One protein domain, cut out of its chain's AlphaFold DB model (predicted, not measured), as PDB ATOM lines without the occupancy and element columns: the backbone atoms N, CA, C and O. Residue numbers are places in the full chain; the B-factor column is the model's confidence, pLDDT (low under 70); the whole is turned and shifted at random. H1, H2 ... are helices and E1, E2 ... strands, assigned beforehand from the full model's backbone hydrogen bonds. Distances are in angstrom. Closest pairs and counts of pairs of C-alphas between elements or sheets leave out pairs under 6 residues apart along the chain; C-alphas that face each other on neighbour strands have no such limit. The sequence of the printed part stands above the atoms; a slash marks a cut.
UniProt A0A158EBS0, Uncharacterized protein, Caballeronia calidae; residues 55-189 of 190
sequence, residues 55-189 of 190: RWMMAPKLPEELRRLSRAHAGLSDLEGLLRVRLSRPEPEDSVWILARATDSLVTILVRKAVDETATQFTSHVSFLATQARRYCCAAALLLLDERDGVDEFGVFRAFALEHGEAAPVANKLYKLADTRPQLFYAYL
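This is residues 55 to 189 of the 190 residues of an uncharacterized protein of Caballeronia calidae (UniProt A0A158EBS0). A strongly twisted sheet of six strands has the long helix H3 running along one face, over E3 and E4, while the short helix H2 is on the opposite face, beside the strands. H4 lies near the first turn of H3 and grazes the sheet, and the one-turn H1 grazes it near E1. The printed part has 135 residues, with four named helices and six named strands in the order H1 H2 E1 E2 E3 H3 E4 H4 E5 E6. The sheet is mixed, in the order E1 E2 E3 E4 E6 E5, and the class is mixed, helices and strands. The whole is compact, with a radius of gyration of the C-alphas of 13.8 A, and spans 35 by 32 by 26 A.

E1, residues 80 to 87, E2, residues 95 to 102, and E3, residues 105 to 113, form a meander, each strand the antiparallel neighbour of the one before. N 85 and O 97 are 2.8 A apart, and so are N 98 and O 109. E1 and E2 are a hairpin, as are E2 and E3. E3 is parallel to E4, residues 140 to 146, with N 110 and O 142 at 2.8 A. E4 is parallel to E6, residues 183 to 189, with N 143 and O 185 at 2.9 A. E6 and E5, residues 173 to 178, form an antiparallel hairpin, with N 177 and O 184 at 2.9 A. E1 and E5 are the edge strands. H3, residues 119 to 135, joins E3 to E4 in a strand-helix-strand unit, two parallel neighbour strands with a helix between, whose crossover is right-handed. H3 has a height over the sheet of 8.4 A, and runs along the strands, at 24 degrees to E3 on the local plane. Its closest C-alphas to E4 are those of Leu 129 and Ala 141, 6.0 A apart. H2, residues 64 to 71, is on the opposite face at a height over the sheet of 5.8 A, over none of the strands; with H3 this gives three layers, helices on both faces of a sheet. The closest C-alphas of H2 and E5 are those of Leu 69 and Lys 173, 6.8 A apart. H1, residues 55 to 58, only grazes the sheet with residues 56 to 58; the C-alphas of Met 57 and Arg 84 are 5.9 A apart, the closest of H1 and E1. H4, residues 155 to 163, is only just on the sheet, with 5 pairs of C-alphas within 10 A, and only grazes it with residues 157 to 161. H3 and H4 are close but not clearly touching; their closest C-alphas, Ala 119 and Val 156, are 6.0 A apart. Every O i to N i+4 pair is within hydrogen-bond range in H2 and H3, and 4 of 5 are in H4; H1 is too short for such a pair, and 0 of its 1 O i to N i+3 pair is within range.

E3 is 26.1 A long from first to last C-alpha, beginning at (92.453, 97.009, 60.467), E2 is 21.2 A, E1 is 19.6 A, E6 is 19.0 A and E4 is 18.9 A. E1 bends by 59 degrees at residue 83. H3 is 24.2 A long, from C-alpha 119 at (86.071, 79.341, 83.090). E6 ends at C-alpha 189, (102.165, 88.394, 78.941).

The C-alphas farthest apart are those of Asp 104 and Val 151, 36.6 A. The printed part has no cut, and no link between named elements is long. Mean pLDDT of the printed part is 80.5; 24 residues are under 70, among them 88 to 93 and 148 to 161.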
ATOM      1  N   ARG A  55     100.025 100.990  83.166       80.81
ATOM      2  CA  ARG A  55     100.780 101.042  81.898       80.81
ATOM      3  C   ARG A  55      99.881 100.945  80.664       80.81
ATOM      4  O   ARG A  55     100.193 101.522  79.631       80.81
ATOM      5  N   TRP A  56      98.769 100.226  80.767       84.94
ATOM      6  CA  TRP A  56      97.841 100.026  79.660       84.94
ATOM      7  C   TRP A  56      96.947 101.239  79.454       84.94
ATOM      8  O   TRP A  56      96.551 101.504  78.326       84.94
ATOM      9  N   MET A  57      96.698 102.019  80.507       83.12
ATOM     10  CA  MET A  57      95.895 103.242  80.449       83.12
ATOM     11  C   MET A  57      96.729 104.478  80.107       83.12
ATOM     12  O   MET A  57      96.346 105.248  79.234       83.12
ATOM     13  N   MET A  58      97.877 104.648  80.766       78.44
ATOM     14  CA  MET A  58      98.606 105.920  80.811       78.44
ATOM     15  C   MET A  58      99.810 105.983  79.866       78.44
ATOM     16  O   MET A  58     100.303 107.072  79.583       78.44
ATOM     17  N   ALA A  59     100.328 104.846  79.385       76.69
ATOM     18  CA  ALA A  59     101.516 104.876  78.534       76.69
ATOM     19  C   ALA A  59     101.185 105.458  77.149       76.69
ATOM     20  O   ALA A  59     100.191 105.044  76.549       76.69
ATOM     21  N   PRO A  60     102.037 106.319  76.566       74.44
ATOM     22  CA  PRO A  60     101.785 106.901  75.244       74.44
ATOM     23  C   PRO A  60     101.716 105.841  74.136       74.44
ATOM     24  O   PRO A  60     101.096 106.054  73.102       74.44
ATOM     25  N   LYS A  61     102.321 104.670  74.359       85.31
ATOM     26  CA  LYS A  61     102.336 103.538  73.431       85.31
ATOM     27  C   LYS A  61     101.885 102.265  74.133       85.31
ATOM     28  O   LYS A  61     101.978 102.165  75.355       85.31
ATOM     29  N   LEU A  62     101.437 101.286  73.349       87.81
ATOM     30  CA  LEU A  62     101.212  99.936  73.858       87.81
ATOM     31  C   LEU A  62     102.538  99.320  74.350       87.81
ATOM     32  O   LEU A  62     103.600  99.639  73.790       87.81
ATOM     33  N   PRO A  63     102.497  98.444  75.373       86.44
ATOM     34  CA  PRO A  63     103.688  97.783  75.906       86.44
ATOM     35  C   PRO A  63     104.502  97.066  74.821       86.44
ATOM     36  O   PRO A  63     103.948  96.539  73.854       86.44
ATOM     37  N   GLU A  64     105.831  97.068  74.962       84.56
ATOM     38  CA  GLU A  64     106.738  96.485  73.961       84.56
ATOM     39  C   GLU A  64     106.534  94.972  73.826       84.56
ATOM     40  O   GLU A  64     106.699  94.434  72.736       84.56
ATOM     41  N   GLU A  65     106.135  94.273  74.892       86.06
ATOM     42  CA  GLU A  65     105.815  92.840  74.848       86.06
ATOM     43  C   GLU A  65     104.685  92.561  73.853       86.06
ATOM     44  O   GLU A  65     104.845  91.738  72.954       86.06
ATOM     45  N   LEU A  66     103.591  93.324  73.945       87.69
ATOM     46  CA  LEU A  66     102.476  93.213  73.011       87.69
ATOM     47  C   LEU A  66     102.902  93.582  71.589       87.69
ATOM     48  O   LEU A  66     102.555  92.870  70.656       87.69
ATOM     49  N   ARG A  67     103.674  94.660  71.407       87.56
ATOM     50  CA  ARG A  67     104.127  95.070  70.066       87.56
ATOM     51  C   ARG A  67     105.051  94.036  69.418       87.56
ATOM     52  O   ARG A  67     104.971  93.817  68.214       87.56
ATOM     53  N   ARG A  68     105.918  93.374  70.192       86.81
ATOM     54  CA  ARG A  68     106.764  92.276  69.690       86.81
ATOM     55  C   ARG A  68     105.929  91.067  69.288       86.81
ATOM     56  O   ARG A  68     106.106  90.545  68.192       86.81
ATOM     57  N   LEU A  69     105.003  90.673  70.153       85.19
ATOM     58  CA  LEU A  69     104.079  89.565  69.934       85.19
ATOM     59  C   LEU A  69     103.181  89.805  68.710       85.19
ATOM     60  O   LEU A  69     102.968  88.902  67.904       85.19
ATOM     61  N   SER A  70     102.715  91.036  68.517       85.25
ATOM     62  CA  SER A  70     101.818  91.388  67.421       85.25
ATOM     63  C   SER A  70     102.521  91.438  66.060       85.25
ATOM     64  O   SER A  70     101.940  91.020  65.063       85.25
ATOM     65  N   ARG A  71     103.802  91.836  66.007       85.31
ATOM     66  CA  ARG A  71     104.618  91.798  64.775       85.31
ATOM     67  C   ARG A  71     104.781  90.396  64.187       85.31
ATOM     68  O   ARG A  71     104.996  90.278  62.985       85.31
ATOM     69  N   ALA A  72     104.668  89.346  65.000       79.44
ATOM     70  CA  ALA A  72     104.721  87.967  64.516       79.44
ATOM     71  C   ALA A  72     103.467  87.560  63.711       79.44
ATOM     72  O   ALA A  72     103.465  86.508  63.074       79.44
ATOM     73  N   HIS A  73     102.412  88.385  63.708       81.75
ATOM     74  CA  HIS A  73     101.160  88.117  63.009       81.75
ATOM     75  C   HIS A  73     100.820  89.256  62.046       81.75
ATOM     76  O   HIS A  73     100.598  90.389  62.463       81.75
ATOM     77  N   ALA A  74     100.715  88.941  60.751       75.25
ATOM     78  CA  ALA A  74     100.530  89.934  59.687       75.25
ATOM     79  C   ALA A  74      99.369  90.919  59.954       75.25
ATOM     80  O   ALA A  74      99.536  92.122  59.782       75.25
ATOM     81  N   GLY A  75      98.233  90.428  60.468       79.88
ATOM     82  CA  GLY A  75      97.049  91.243  60.776       79.88
ATOM     83  C   GLY A  75      97.115  92.062  62.070       79.88
ATOM     84  O   GLY A  75      96.180  92.803  62.360       79.88
ATOM     85  N   LEU A  76      98.186  91.929  62.854       85.81
ATOM     86  CA  LEU A  76      98.393  92.616  64.133       85.81
ATOM     87  C   LEU A  76      99.695  93.438  64.132       85.81
ATOM     88  O   LEU A  76     100.192  93.840  65.184       85.81
ATOM     89  N   SER A  77     100.287  93.681  62.964       87.06
ATOM     90  CA  SER A  77     101.460  94.544  62.851       87.06
ATOM     91  C   SER A  77     101.120  95.996  63.224       87.06
ATOM     92  O   SER A  77      99.982  96.445  63.080       87.06
ATOM     93  N   ASP A  78     102.111  96.693  63.785       88.00
ATOM     94  CA  ASP A  78     102.057  98.124  64.113       88.00
ATOM     95  C   ASP A  78     100.868  98.565  64.981       88.00
ATOM     96  O   ASP A  78     100.279  99.625  64.781       88.00
ATOM     97  N   LEU A  79     100.549  97.760  66.006       89.88
ATOM     98  CA  LEU A  79      99.484  98.081  66.954       89.88
ATOM     99  C   LEU A  79      99.708  99.418  67.671       89.88
ATOM    100  O   LEU A  79     100.694  99.620  68.391       89.88
ATOM    101  N   GLU A  80      98.693 100.270  67.580       89.69
ATOM    102  CA  GLU A  80      98.588 101.545  68.275       89.69
ATOM    103  C   GLU A  80      97.245 101.636  69.010       89.69
ATOM    104  O   GLU A  80      96.186 101.439  68.422       89.69
ATOM    105  N   GLY A  81      97.268 101.918  70.315       87.44
ATOM    106  CA  GLY A  81      96.047 102.037  71.115       87.44
ATOM    107  C   GLY A  81      95.367 103.388  70.899       87.44
ATOM    108  O   GLY A  81      95.939 104.404  71.287       87.44
ATOM    109  N   LEU A  82      94.154 103.384  70.343       87.44
ATOM    110  CA  LEU A  82      93.352 104.576  70.036       87.44
ATOM    111  C   LEU A  82      92.498 105.022  71.226       87.44
ATOM    112  O   LEU A  82      92.513 106.187  71.612       87.44
ATOM    113  N   LEU A  83      91.744 104.085  71.803       88.75
ATOM    114  CA  LEU A  83      90.846 104.315  72.933       88.75
ATOM    115  C   LEU A  83      91.180 103.319  74.033       88.75
ATOM    116  O   LEU A  83      91.389 102.144  73.744       88.75
ATOM    117  N   ARG A  84      91.214 103.777  75.285       90.44
ATOM    118  CA  ARG A  84      91.528 102.955  76.459       90.44
ATOM    119  C   ARG A  84      90.493 103.221  77.537       90.44
ATOM    120  O   ARG A  84      90.295 104.367  77.933       90.44
ATOM    121  N   VAL A  85      89.832 102.170  77.997       87.06
ATOM    122  CA  VAL A  85      88.732 102.253  78.955       87.06
ATOM    123  C   VAL A  85      88.984 101.263  80.078       87.06
ATOM    124  O   VAL A  85      89.163 100.068  79.846       87.06
ATOM    125  N   ARG A  86      88.958 101.759  81.315       85.56
ATOM    126  CA  ARG A  86      88.950 100.901  82.498       85.56
ATOM    127  C   ARG A  86      87.541 100.359  82.703       85.56
ATOM    128  O   ARG A  86      86.597 101.138  82.820       85.56
ATOM    129  N   LEU A  87      87.400  99.041  82.768       81.12
ATOM    130  CA  LEU A  87      86.119  98.400  83.046       81.12
ATOM    131  C   LEU A  87      85.973  98.219  84.559       81.12
ATOM    132  O   LEU A  87      86.858  97.673  85.213       81.12
ATOM    133  N   SER A  88      84.874  98.730  85.118       65.00
ATOM    134  CA  SER A  88      84.553  98.624  86.545       65.00
ATOM    135  C   SER A  88      83.140  98.045  86.679       65.00
ATOM    136  O   SER A  88      82.176  98.793  86.560       65.00
ATOM    137  N   ARG A  89      83.034  96.728  86.933       62.38
ATOM    138  CA  ARG A  89      81.792  95.937  87.146       62.38
ATOM    139  C   ARG A  89      80.875  95.729  85.916       62.38
ATOM    140  O   ARG A  89      80.848  96.581  85.031       62.38
ATOM    141  N   PRO A  90      80.088  94.622  85.860       48.78
ATOM    142  CA  PRO A  90      79.871  93.587  86.886       48.78
ATOM    143  C   PRO A  90      80.652  92.268  86.696       48.78
ATOM    144  O   PRO A  90      80.234  91.246  87.223       48.78
ATOM    145  N   GLU A  91      81.797  92.264  86.016       51.84
ATOM    146  CA  GLU A  91      82.736  91.125  85.977       51.84
ATOM    147  C   GLU A  91      84.181  91.644  86.164       51.84
ATOM    148  O   GLU A  91      84.396  92.850  86.017       51.84
ATOM    149  N   PRO A  92      85.115  90.802  86.652       52.16
ATOM    150  CA  PRO A  92      85.965  91.057  87.818       52.16
ATOM    151  C   PRO A  92      86.887  92.276  87.689       52.16
ATOM    152  O   PRO A  92      87.330  92.661  86.609       52.16
ATOM    153  N   GLU A  93      87.161  92.870  88.850       63.62
ATOM    154  CA  GLU A  93      87.995  94.054  89.048       63.62
ATOM    155  C   GLU A  93      89.333  93.979  88.282       63.62
ATOM    156  O   GLU A  93      89.981  92.936  88.213       63.62
ATOM    157  N   ASP A  94      89.742  95.128  87.734       72.88
ATOM    158  CA  ASP A  94      91.003  95.379  87.019       72.88
ATOM    159  C   ASP A  94      91.127  94.770  85.614       72.88
ATOM    160  O   ASP A  94      92.072  94.038  85.310       72.88
ATOM    161  N   SER A  95      90.222  95.175  84.714       82.56
ATOM    162  CA  SER A  95      90.399  94.995  83.267       82.56
ATOM    163  C   SER A  95      90.471  96.328  82.516       82.56
ATOM    164  O   SER A  95      89.811  97.314  82.865       82.56
ATOM    165  N   VAL A  96      91.267  96.356  81.449       88.44
ATOM    166  CA  VAL A  96      91.395  97.483  80.522       88.44
ATOM    167  C   VAL A  96      90.983  97.019  79.137       88.44
ATOM    168  O   VAL A  96      91.598  96.126  78.558       88.44
ATOM    169  N   TRP A  97      89.953  97.647  78.589       92.25
ATOM    170  CA  TRP A  97      89.583  97.484  77.195       92.25
ATOM    171  C   TRP A  97      90.277  98.549  76.348       92.25
ATOM    172  O   TRP A  97      90.300  99.728  76.700       92.25
ATOM    173  N   ILE A  98      90.856  98.129  75.229       93.44
ATOM    174  CA  ILE A  98      91.573  98.986  74.297       93.44
ATOM    175  C   ILE A  98      91.028  98.738  72.897       93.44
ATOM    176  O   ILE A  98      91.039  97.608  72.412       93.44
ATOM    177  N   LEU A  99      90.606  99.800  72.221       94.06
ATOM    178  CA  LEU A  99      90.459  99.780  70.770       94.06
ATOM    179  C   LEU A  99      91.785 100.233  70.165       94.06
ATOM    180  O   LEU A  99      92.270 101.323  70.473       94.06
ATOM    181  N   ALA A 100      92.375  99.394  69.329       93.50
ATOM    182  CA  ALA A 100      93.659  99.622  68.695       93.50
ATOM    183  C   ALA A 100      93.533  99.609  67.169       93.50
ATOM    184  O   ALA A 100      92.652  98.964  66.599       93.50
ATOM    185  N   ARG A 101      94.447 100.316  66.513       93.50
ATOM    186  CA  ARG A 101      94.679 100.252  65.073       93.50
ATOM    187  C   ARG A 101      95.883  99.352  64.817       93.50
ATOM    188  O   ARG A 101      96.927  99.573  65.422       93.50
ATOM    189  N   ALA A 102      95.724  98.368  63.945       92.62
ATOM    190  CA  ALA A 102      96.816  97.696  63.245       92.62
ATOM    191  C   ALA A 102      96.984  98.328  61.852       92.62
ATOM    192  O   ALA A 102      96.142  99.130  61.444       92.62
ATOM    193  N   THR A 103      98.022  97.935  61.112       89.19
ATOM    194  CA  THR A 103      98.340  98.454  59.765       89.19
ATOM    195  C   THR A 103      97.112  98.609  58.861       89.19
ATOM    196  O   THR A 103      96.855  99.704  58.366       89.19
ATOM    197  N   ASP A 104      96.301  97.553  58.736       88.50
ATOM    198  CA  ASP A 104      95.177  97.507  57.786       88.50
ATOM    199  C   ASP A 104      93.805  97.295  58.449       88.50
ATOM    200  O   ASP A 104      92.813  97.022  57.769       88.50
ATOM    201  N   SER A 105      93.710  97.341  59.783       92.69
ATOM    202  CA  SER A 105      92.453  97.009  60.467       92.69
ATOM    203  C   SER A 105      92.342  97.542  61.893       92.69
ATOM    204  O   SER A 105      93.316  97.979  62.505       92.69
ATOM    205  N   LEU A 106      91.127  97.478  62.440       94.25
ATOM    206  CA  LEU A 106      90.888  97.682  63.863       94.25
ATOM    207  C   LEU A 106      91.005  96.369  64.631       94.25
ATOM    208  O   LEU A 106      90.626  95.296  64.151       94.25
ATOM    209  N   VAL A 107      91.496  96.490  65.857       94.31
ATOM    210  CA  VAL A 107      91.709  95.393  66.790       94.31
ATOM    211  C   VAL A 107      91.130  95.796  68.136       94.31
ATOM    212  O   VAL A 107      91.423  96.870  68.651       94.31
ATOM    213  N   THR A 108      90.308  94.939  68.729       94.56
ATOM    214  CA  THR A 108      89.868  95.131  70.117       94.56
ATOM    215  C   THR A 108      90.725  94.286  71.045       94.56
ATOM    216  O   THR A 108      91.012  93.131  70.751       94.56
ATOM    217  N   ILE A 109      91.144  94.841  72.171       94.38
ATOM    218  CA  ILE A 109      92.042  94.186  73.115       94.38
ATOM    219  C   ILE A 109      91.420  94.301  74.500       94.38
ATOM    220  O   ILE A 109      91.014  95.384  74.909       94.38
ATOM    221  N   LEU A 110      91.340  93.196  75.226       91.88
ATOM    222  CA  LEU A 110      90.968  93.179  76.631       91.88
ATOM    223  C   LEU A 110      92.181  92.704  77.408       91.88
ATOM    224  O   LEU A 110      92.675  91.605  77.182       91.88
ATOM    225  N   VAL A 111      92.664  93.550  78.302       89.44
ATOM    226  CA  VAL A 111      93.759  93.244  79.209       89.44
ATOM    227  C   VAL A 111      93.175  92.998  80.580       89.44
ATOM    228  O   VAL A 111      92.417  93.831  81.074       89.44
ATOM    229  N   ARG A 112      93.564  91.903  81.215       85.12
ATOM    230  CA  ARG A 112      93.183  91.592  82.591       85.12
ATOM    231  C   ARG A 112      94.368  91.026  83.354       85.12
ATOM    232  O   ARG A 112      95.334  90.559  82.751       85.12
ATOM    233  N   LYS A 113      94.297  91.048  84.682       78.25
ATOM    234  CA  LYS A 113      95.277  90.340  85.510       78.25
ATOM    235  C   LYS A 113      95.089  88.825  85.360       78.25
ATOM    236  O   LYS A 113      93.958  88.357  85.330       78.25
ATOM    237  N   ALA A 114      96.179  88.060  85.326       72.31
ATOM    238  CA  ALA A 114      96.124  86.602  85.165       72.31
ATOM    239  C   ALA A 114      95.581  85.810  86.379       72.31
ATOM    240  O   ALA A 114      95.416  84.602  86.280       72.31
ATOM    241  N   VAL A 115      95.294  86.463  87.509       71.38
ATOM    242  CA  VAL A 115      94.948  85.796  88.778       71.38
ATOM    243  C   VAL A 115      93.465  85.402  88.825       71.38
ATOM    244  O   VAL A 115      92.615  86.149  88.327       71.38
ATOM    245  N   ASP A 116      93.181  84.237  89.417       63.81
ATOM    246  CA  ASP A 116      91.851  83.707  89.762       63.81
ATOM    247  C   ASP A 116      90.808  83.745  88.627       63.81
ATOM    248  O   ASP A 116      89.632  84.037  88.852       63.81
ATOM    249  N   GLU A 117      91.212  83.465  87.380       71.00
ATOM    250  CA  GLU A 117      90.242  83.375  86.281       71.00
ATOM    251  C   GLU A 117      89.445  82.078  86.337       71.00
ATOM    252  O   GLU A 117      89.982  80.981  86.183       71.00
ATOM    253  N   THR A 118      88.134  82.215  86.482       74.25
ATOM    254  CA  THR A 118      87.190  81.108  86.311       74.25
ATOM    255  C   THR A 118      86.865  80.883  84.831       74.25
ATOM    256  O   THR A 118      86.898  81.809  84.019       74.25
ATOM    257  N   ALA A 119      86.471  79.659  84.464       74.06
ATOM    258  CA  ALA A 119      86.071  79.341  83.090       74.06
ATOM    259  C   ALA A 119      84.870  80.187  82.619       74.06
ATOM    260  O   ALA A 119      84.790  80.583  81.453       74.06
ATOM    261  N   THR A 120      83.955  80.513  83.538       77.38
ATOM    262  CA  THR A 120      82.819  81.401  83.277       77.38
ATOM    263  C   THR A 120      83.287  82.809  82.928       77.38
ATOM    264  O   THR A 120      82.876  83.333  81.898       77.38
ATOM    265  N   GLN A 121      84.199  83.391  83.713       78.94
ATOM    266  CA  GLN A 121      84.760  84.716  83.423       78.94
ATOM    267  C   GLN A 121      85.518  84.734  82.096       78.94
ATOM    268  O   GLN A 121      85.307  85.637  81.294       78.94
ATOM    269  N   PHE A 122      86.333  83.711  81.818       79.00
ATOM    270  CA  PHE A 122      87.022  83.589  80.531       79.00
ATOM    271  C   PHE A 122      86.026  83.588  79.362       79.00
ATOM    272  O   PHE A 122      86.181  84.334  78.394       79.00
ATOM    273  N   THR A 123      84.953  82.802  79.476       81.50
ATOM    274  CA  THR A 123      83.889  82.747  78.463       81.50
ATOM    275  C   THR A 123      83.201  84.101  78.295       81.50
ATOM    276  O   THR A 123      82.988  84.549  77.163       81.50
ATOM    277  N   SER A 124      82.897  84.793  79.394       84.00
ATOM    278  CA  SER A 124      82.319  86.134  79.340       84.00
ATOM    279  C   SER A 124      83.265  87.151  78.691       84.00
ATOM    280  O   SER A 124      82.825  87.936  77.852       84.00
ATOM    281  N   HIS A 125      84.570  87.102  78.978       86.31
ATOM    282  CA  HIS A 125      85.581  87.956  78.345       86.31
ATOM    283  C   HIS A 125      85.670  87.725  76.834       86.31
ATOM    284  O   HIS A 125      85.709  88.683  76.056       86.31
ATOM    285  N   VAL A 126      85.651  86.462  76.403       85.75
ATOM    286  CA  VAL A 126      85.628  86.100  74.980       85.75
ATOM    287  C   VAL A 126      84.352  86.617  74.309       85.75
ATOM    288  O   VAL A 126      84.421  87.215  73.231       85.75
ATOM    289  N   SER A 127      83.195  86.461  74.956       86.94
ATOM    290  CA  SER A 127      81.911  86.975  74.459       86.94
ATOM    291  C   SER A 127      81.900  88.506  74.355       86.94
ATOM    292  O   SER A 127      81.487  89.075  73.334       86.94
ATOM    293  N   PHE A 128      82.426  89.192  75.374       89.00
ATOM    294  CA  PHE A 128      82.596  90.641  75.385       89.00
ATOM    295  C   PHE A 128      83.477  91.101  74.218       89.00
ATOM    296  O   PHE A 128      83.072  91.978  73.451       89.00
ATOM    297  N   LEU A 129      84.644  90.479  74.034       90.00
ATOM    298  CA  LEU A 129      85.566  90.787  72.942       90.00
ATOM    299  C   LEU A 129      84.929  90.574  71.571       90.00
ATOM    300  O   LEU A 129      85.034  91.449  70.710       90.00
ATOM    301  N   ALA A 130      84.226  89.458  71.373       89.69
ATOM    302  CA  ALA A 130      83.511  89.188  70.131       89.69
ATOM    303  C   ALA A 130      82.435  90.254  69.854       89.69
ATOM    304  O   ALA A 130      82.282  90.706  68.718       89.69
ATOM    305  N   THR A 131      81.729  90.697  70.895       90.62
ATOM    306  CA  THR A 131      80.721  91.760  70.799       90.62
ATOM    307  C   THR A 131      81.350  93.100  70.421       90.62
ATOM    308  O   THR A 131      80.881  93.739  69.478       90.62
ATOM    309  N   GLN A 132      82.432  93.518  71.091       92.00
ATOM    310  CA  GLN A 132      83.113  94.778  70.761       92.00
ATOM    311  C   GLN A 132      83.716  94.740  69.360       92.00
ATOM    312  O   GLN A 132      83.562  95.685  68.592       92.00
ATOM    313  N   ALA A 133      84.345  93.631  68.987       92.25
ATOM    314  CA  ALA A 133      84.913  93.481  67.660       92.25
ATOM    315  C   ALA A 133      83.851  93.594  66.561       92.25
ATOM    316  O   ALA A 133      84.080  94.271  65.565       92.25
ATOM    317  N   ARG A 134      82.664  93.002  66.748       92.06
ATOM    318  CA  ARG A 134      81.543  93.186  65.812       92.06
ATOM    319  C   ARG A 134      81.055  94.631  65.793       92.06
ATOM    320  O   ARG A 134      80.863  95.186  64.719       92.06
ATOM    321  N   ARG A 135      80.887  95.244  66.968       92.88
ATOM    322  CA  ARG A 135      80.403  96.626  67.111       92.88
ATOM    323  C   ARG A 135      81.300  97.640  66.399       92.88
ATOM    324  O   ARG A 135      80.786  98.590  65.820       92.88
ATOM    325  N   TYR A 136      82.613  97.439  66.459       92.81
ATOM    326  CA  TYR A 136      83.613  98.336  65.877       92.81
ATOM    327  C   TYR A 136      84.218  97.808  64.569       92.81
ATOM    328  O   TYR A 136      85.205  98.362  64.094       92.81
ATOM    329  N   CYS A 137      83.640  96.754  63.980       93.75
ATOM    330  CA  CYS A 137      84.120  96.125  62.745       93.75
ATOM    331  C   CYS A 137      85.617  95.745  62.781       93.75
ATOM    332  O   CYS A 137      86.328  95.872  61.784       93.75
ATOM    333  N   CYS A 138      86.108  95.284  63.932       93.62
ATOM    334  CA  CYS A 138      87.487  94.843  64.099       93.62
ATOM    335  C   CYS A 138      87.752  93.549  63.318       93.62
ATOM    336  O   CYS A 138      86.924  92.636  63.304       93.62
ATOM    337  N   ALA A 139      88.943  93.429  62.732       92.38
ATOM    338  CA  ALA A 139      89.380  92.191  62.087       92.38
ATOM    339  C   ALA A 139      89.794  91.127  63.114       92.38
ATOM    340  O   ALA A 139      89.648  89.927  62.861       92.38
ATOM    341  N   ALA A 140      90.279  91.566  64.280       92.25
ATOM    342  CA  ALA A 140      90.759  90.698  65.343       92.25
ATOM    343  C   ALA A 140      90.354  91.189  66.740       92.25
ATOM    344  O   ALA A 140      90.110  92.380  66.968       92.25
ATOM    345  N   ALA A 141      90.318  90.252  67.683       92.44
ATOM    346  CA  ALA A 141      90.159  90.510  69.103       92.44
ATOM    347  C   ALA A 141      91.250  89.782  69.897       92.44
ATOM    348  O   ALA A 141      91.540  88.624  69.603       92.44
ATOM    349  N   LEU A 142      91.844  90.442  70.892       92.38
ATOM    350  CA  LEU A 142      92.901  89.884  71.736       92.38
ATOM    351  C   LEU A 142      92.461  89.880  73.198       92.38
ATOM    352  O   LEU A 142      92.138  90.932  73.747       92.38
ATOM    353  N   LEU A 143      92.523  88.718  73.841       90.56
ATOM    354  CA  LEU A 143      92.493  88.599  75.296       90.56
ATOM    355  C   LEU A 143      93.928  88.495  75.817       90.56
ATOM    356  O   LEU A 143      94.652  87.571  75.455       90.56
ATOM    357  N   LEU A 144      94.347  89.449  76.643       89.62
ATOM    358  CA  LEU A 144      95.686  89.512  77.215       89.62
ATOM    359  C   LEU A 144      95.616  89.307  78.723       89.62
ATOM    360  O   LEU A 144      94.998  90.105  79.432       89.62
ATOM    361  N   LEU A 145      96.292  88.270  79.208       84.94
ATOM    362  CA  LEU A 145      96.522  88.084  80.637       84.94
ATOM    363  C   LEU A 145      97.872  88.694  80.992       84.94
ATOM    364  O   LEU A 145      98.906  88.222  80.530       84.94
ATOM    365  N   ASP A 146      97.855  89.765  81.778       83.94
ATOM    366  CA  ASP A 146      99.051  90.418  82.304       83.94
ATOM    367  C   ASP A 146      99.386  89.813  83.671       83.94
ATOM    368  O   ASP A 146      98.624  89.965  84.636       83.94
ATOM    369  N   GLU A 147     100.524  89.132  83.763       74.00
ATOM    370  CA  GLU A 147     101.051  88.643  85.029       74.00
ATOM    371  C   GLU A 147     102.467  89.131  85.257       74.00
ATOM    372  O   GLU A 147     103.425  88.683  84.632       74.00
ATOM    373  N   ARG A 148     102.606  90.036  86.221       64.88
ATOM    374  CA  ARG A 148     103.919  90.524  86.647       64.88
ATOM    375  C   ARG A 148     104.201  90.356  88.135       64.88
ATOM    376  O   ARG A 148     105.289  90.710  88.571       64.88
ATOM    377  N   ASP A 149     103.279  89.732  88.870       57.28
ATOM    378  CA  ASP A 149     103.401  89.511  90.319       57.28
ATOM    379  C   ASP A 149     103.727  88.044  90.698       57.28
ATOM    380  O   ASP A 149     103.823  87.745  91.883       57.28
ATOM    381  N   GLY A 150     103.928  87.145  89.721       49.09
ATOM    382  CA  GLY A 150     104.493  85.803  89.935       49.09
ATOM    383  C   GLY A 150     103.626  84.832  90.740       49.09
ATOM    384  O   GLY A 150     104.155  84.123  91.595       49.09
ATOM    385  N   VAL A 151     102.315  84.801  90.491       50.38
ATOM    386  CA  VAL A 151     101.406  83.846  91.142       50.38
ATOM    387  C   VAL A 151     100.942  82.849  90.084       50.38
ATOM    388  O   VAL A 151     100.024  83.129  89.318       50.38
ATOM    389  N   ASP A 152     101.597  81.686  90.078       51.22
ATOM    390  CA  ASP A 152     101.492  80.603  89.086       51.22
ATOM    391  C   ASP A 152     100.162  79.799  89.137       51.22
ATOM    392  O   ASP A 152     100.127  78.603  88.827       51.22
ATOM    393  N   GLU A 153      99.033  80.396  89.525       54.16
ATOM    394  CA  GLU A 153      97.749  79.674  89.593       54.16
ATOM    395  C   GLU A 153      96.951  79.802  88.285       54.16
ATOM    396  O   GLU A 153      95.969  80.528  88.157       54.16
ATOM    397  N   PHE A 154      97.391  79.048  87.275       60.09
ATOM    398  CA  PHE A 154      96.855  79.052  85.906       60.09
ATOM    399  C   PHE A 154      95.797  77.976  85.628       60.09
ATOM    400  O   PHE A 154      95.824  77.366  84.560       60.09
ATOM    401  N   GLY A 155      94.886  77.669  86.554       59.94
ATOM    402  CA  GLY A 155      94.007  76.489  86.434       59.94
ATOM    403  C   GLY A 155      93.278  76.370  85.083       59.94
ATOM    404  O   GLY A 155      93.442  75.385  84.362       59.94
ATOM    405  N   VAL A 156      92.539  77.412  84.695       64.31
ATOM    406  CA  VAL A 156      91.810  77.463  83.411       64.31
ATOM    407  C   VAL A 156      92.766  77.625  82.231       64.31
ATOM    408  O   VAL A 156      92.563  77.051  81.162       64.31
ATOM    409  N   PHE A 157      93.850  78.372  82.431       66.94
ATOM    410  CA  PHE A 157      94.747  78.726  81.344       66.94
ATOM    411  C   PHE A 157      95.667  77.574  80.914       66.94
ATOM    412  O   PHE A 157      95.957  77.387  79.733       66.94
ATOM    413  N   ARG A 158      96.055  76.725  81.864       69.88
ATOM    414  CA  ARG A 158      96.763  75.475  81.599       69.88
ATOM    415  C   ARG A 158      95.887  74.483  80.843       69.88
ATOM    416  O   ARG A 158      96.384  73.854  79.916       69.88
ATOM    417  N   ALA A 159      94.605  74.372  81.198       68.75
ATOM    418  CA  ALA A 159      93.660  73.537  80.459       68.75
ATOM    419  C   ALA A 159      93.544  73.998  78.995       68.75
ATOM    420  O   ALA A 159      93.676  73.188  78.083       68.75
ATOM    421  N   PHE A 160      93.433  75.308  78.771       69.38
ATOM    422  CA  PHE A 160      93.388  75.879  77.425       69.38
ATOM    423  C   PHE A 160      94.684  75.652  76.626       69.38
ATOM    424  O   PHE A 160      94.638  75.288  75.450       69.38
ATOM    425  N   ALA A 161      95.854  75.837  77.249       68.75
ATOM    426  CA  ALA A 161      97.144  75.566  76.612       68.75
ATOM    427  C   ALA A 161      97.265  74.089  76.183       68.75
ATOM    428  O   ALA A 161      97.685  73.818  75.057       68.75
ATOM    429  N   LEU A 162      96.810  73.158  77.033       73.88
ATOM    430  CA  LEU A 162      96.777  71.721  76.743       73.88
ATOM    431  C   LEU A 162      95.881  71.387  75.546       73.88
ATOM    432  O   LEU A 162      96.295  70.619  74.679       73.88
ATOM    433  N   GLU A 163      94.696  71.996  75.448       73.56
ATOM    434  CA  GLU A 163      93.800  71.838  74.289       73.56
ATOM    435  C   GLU A 163      94.445  72.303  72.972       73.56
ATOM    436  O   GLU A 163      94.116  71.791  71.903       73.56
ATOM    437  N   HIS A 164      95.403  73.229  73.049       67.50
ATOM    438  CA  HIS A 164      96.147  73.757  71.902       67.50
ATOM    439  C   HIS A 164      97.515  73.081  71.708       67.50
ATOM    440  O   HIS A 164      98.353  73.588  70.959       67.50
ATOM    441  N   GLY A 165      97.741  71.933  72.355       72.56
ATOM    442  CA  GLY A 165      98.938  71.105  72.181       72.56
ATOM    443  C   GLY A 165     100.155  71.547  72.995       72.56
ATOM    444  O   GLY A 165     101.246  71.023  72.776       72.56
ATOM    445  N   GLU A 166      99.996  72.479  73.934       74.00
ATOM    446  CA  GLU A 166     101.075  72.928  74.812       74.00
ATOM    447  C   GLU A 166     100.970  72.286  76.195       74.00
ATOM    448  O   GLU A 166      99.939  72.354  76.858       74.00
ATOM    449  N   ALA A 167     102.072  71.720  76.691       72.31
ATOM    450  CA  ALA A 167     102.113  71.112  78.025       72.31
ATOM    451  C   ALA A 167     101.871  72.130  79.164       72.31
ATOM    452  O   ALA A 167     101.461  71.757  80.269       72.31
ATOM    453  N   ALA A 168     102.142  73.411  78.895       71.00
ATOM    454  CA  ALA A 168     101.921  74.532  79.794       71.00
ATOM    455  C   ALA A 168     101.745  75.849  79.005       71.00
ATOM    456  O   ALA A 168     102.202  75.949  77.865       71.00
ATOM    457  N   PRO A 169     101.128  76.882  79.609       70.44
ATOM    458  CA  PRO A 169     101.130  78.245  79.086       70.44
ATOM    459  C   PRO A 169     102.538  78.743  78.735       70.44
ATOM    460  O   PRO A 169     103.419  78.780  79.592       70.44
ATOM    461  N   VAL A 170     102.744  79.175  77.491       77.06
ATOM    462  CA  VAL A 170     103.995  79.806  77.055       77.06
ATOM    463  C   VAL A 170     103.822  81.318  77.126       77.06
ATOM    464  O   VAL A 170     102.948  81.894  76.474       77.06
ATOM    465  N   ALA A 171     104.662  81.969  77.929       79.81
ATOM    466  CA  ALA A 171     104.710  83.422  78.011       79.81
ATOM    467  C   ALA A 171     105.038  84.048  76.659       79.81
ATOM    468  O   ALA A 171     105.884  83.558  75.912       79.81
ATOM    469  N   ASN A 172     104.384  85.171  76.379       82.06
ATOM    470  CA  ASN A 172     104.576  85.964  75.176       82.06
ATOM    471  C   ASN A 172     104.342  85.146  73.889       82.06
ATOM    472  O   ASN A 172     105.041  85.329  72.890       82.06
ATOM    473  N   LYS A 173     103.322  84.272  73.906       83.44
ATOM    474  CA  LYS A 173     102.818  83.527  72.744       83.44
ATOM    475  C   LYS A 173     101.349  83.860  72.468       83.44
ATOM    476  O   LYS A 173     100.545  83.943  73.394       83.44
ATOM    477  N   LEU A 174     101.011  84.025  71.187       86.06
ATOM    478  CA  LEU A 174      99.630  84.134  70.717       86.06
ATOM    479  C   LEU A 174      99.053  82.751  70.427       86.06
ATOM    480  O   LEU A 174      99.613  81.971  69.658       86.06
ATOM    481  N   TYR A 175      97.894  82.493  71.010       83.00
ATOM    482  CA  TYR A 175      97.059  81.333  70.763       83.00
ATOM    483  C   TYR A 175      95.822  81.792  70.005       83.00
ATOM    484  O   TYR A 175      95.201  82.795  70.359       83.00
ATOM    485  N   LYS A 176      95.462  81.072  68.950       84.56
ATOM    486  CA  LYS A 176      94.259  81.353  68.173       84.56
ATOM    487  C   LYS A 176      93.124  80.494  68.720       84.56
ATOM    488  O   LYS A 176      93.230  79.278  68.661       84.56
ATOM    489  N   LEU A 177      92.066  81.124  69.234       73.94
ATOM    490  CA  LEU A 177      90.930  80.426  69.856       73.94
ATOM    491  C   LEU A 177      90.032  79.753  68.822       73.94
ATOM    492  O   LEU A 177      89.507  78.672  69.050       73.94
ATOM    493  N   ALA A 178      89.790  80.438  67.706       68.12
ATOM    494  CA  ALA A 178      88.893  79.956  66.672       68.12
ATOM    495  C   ALA A 178      89.218  80.604  65.326       68.12
ATOM    496  O   ALA A 178      89.683  81.746  65.253       68.12
ATOM    497  N   ASP A 179      88.910  79.887  64.248       68.94
ATOM    498  CA  ASP A 179      88.918  80.420  62.885       68.94
ATOM    499  C   ASP A 179      87.611  81.170  62.578       68.94
ATOM    500  O   ASP A 179      86.837  80.832  61.686       68.94
ATOM    501  N   THR A 180      87.327  82.190  63.387       73.69
ATOM    502  CA  THR A 180      86.141  83.042  63.265       73.69
ATOM    503  C   THR A 180      86.490  84.405  62.669       73.69
ATOM    504  O   THR A 180      87.653  84.804  62.574       73.69
ATOM    505  N   ARG A 181      85.460  85.141  62.234       76.44
ATOM    506  CA  ARG A 181      85.545  86.585  61.975       76.44
ATOM    507  C   ARG A 181      84.701  87.312  63.022       76.44
ATOM    508  O   ARG A 181      83.491  87.065  63.071       76.44
ATOM    509  N   PRO A 182      85.288  88.182  63.859       83.06
ATOM    510  CA  PRO A 182      86.719  88.530  63.980       83.06
ATOM    511  C   PRO A 182      87.596  87.343  64.409       83.06
ATOM    512  O   PRO A 182      87.109  86.448  65.099       83.06
ATOM    513  N   GLN A 183      88.883  87.365  64.053       88.50
ATOM    514  CA  GLN A 183      89.843  86.378  64.559       88.50
ATOM    515  C   GLN A 183      90.044  86.588  66.059       88.50
ATOM    516  O   GLN A 183      90.357  87.696  66.496       88.50
ATOM    517  N   LEU A 184      89.865  85.532  66.848       87.19
ATOM    518  CA  LEU A 184      90.022  85.593  68.296       87.19
ATOM    519  C   LEU A 184      91.389  85.047  68.685       87.19
ATOM    520  O   LEU A 184      91.710  83.884  68.431       87.19
ATOM    521  N   PHE A 185      92.170  85.900  69.326       87.94
ATOM    522  CA  PHE A 185      93.470  85.566  69.861       87.94
ATOM    523  C   PHE A 185      93.492  85.722  71.368       87.94
ATOM    524  O   PHE A 185      92.774  86.525  71.965       87.94
ATOM    525  N   TYR A 186      94.403  84.980  71.961       85.56
ATOM    526  CA  TYR A 186      94.719  85.036  73.362       85.56
ATOM    527  C   TYR A 186      96.239  85.096  73.523       85.56
ATOM    528  O   TYR A 186      96.954  84.418  72.785       85.56
ATOM    529  N   ALA A 187      96.743  85.849  74.499       84.75
ATOM    530  CA  ALA A 187      98.138  85.749  74.909       84.75
ATOM    531  C   ALA A 187      98.322  85.937  76.414       84.75
ATOM    532  O   ALA A 187      97.652  86.742  77.063       84.75
ATOM    533  N   TYR A 188      99.308  85.218  76.936       81.50
ATOM    534  CA  TYR A 188      99.831  85.394  78.279       81.50
ATOM    535  C   TYR A 188     101.065  86.301  78.206       81.50
ATOM    536  O   TYR A 188     101.995  85.998  77.456       81.50
ATOM    537  N   LEU A 189     101.072  87.421  78.931       80.94
ATOM    538  CA  LEU A 189     102.165  88.394  78.941       80.94
ATOM    539  C   LEU A 189     102.865  88.391  80.300       80.94
ATOM    540  O   LEU A 189     102.223  88.600  81.331       80.94
TER     541      LEU A 189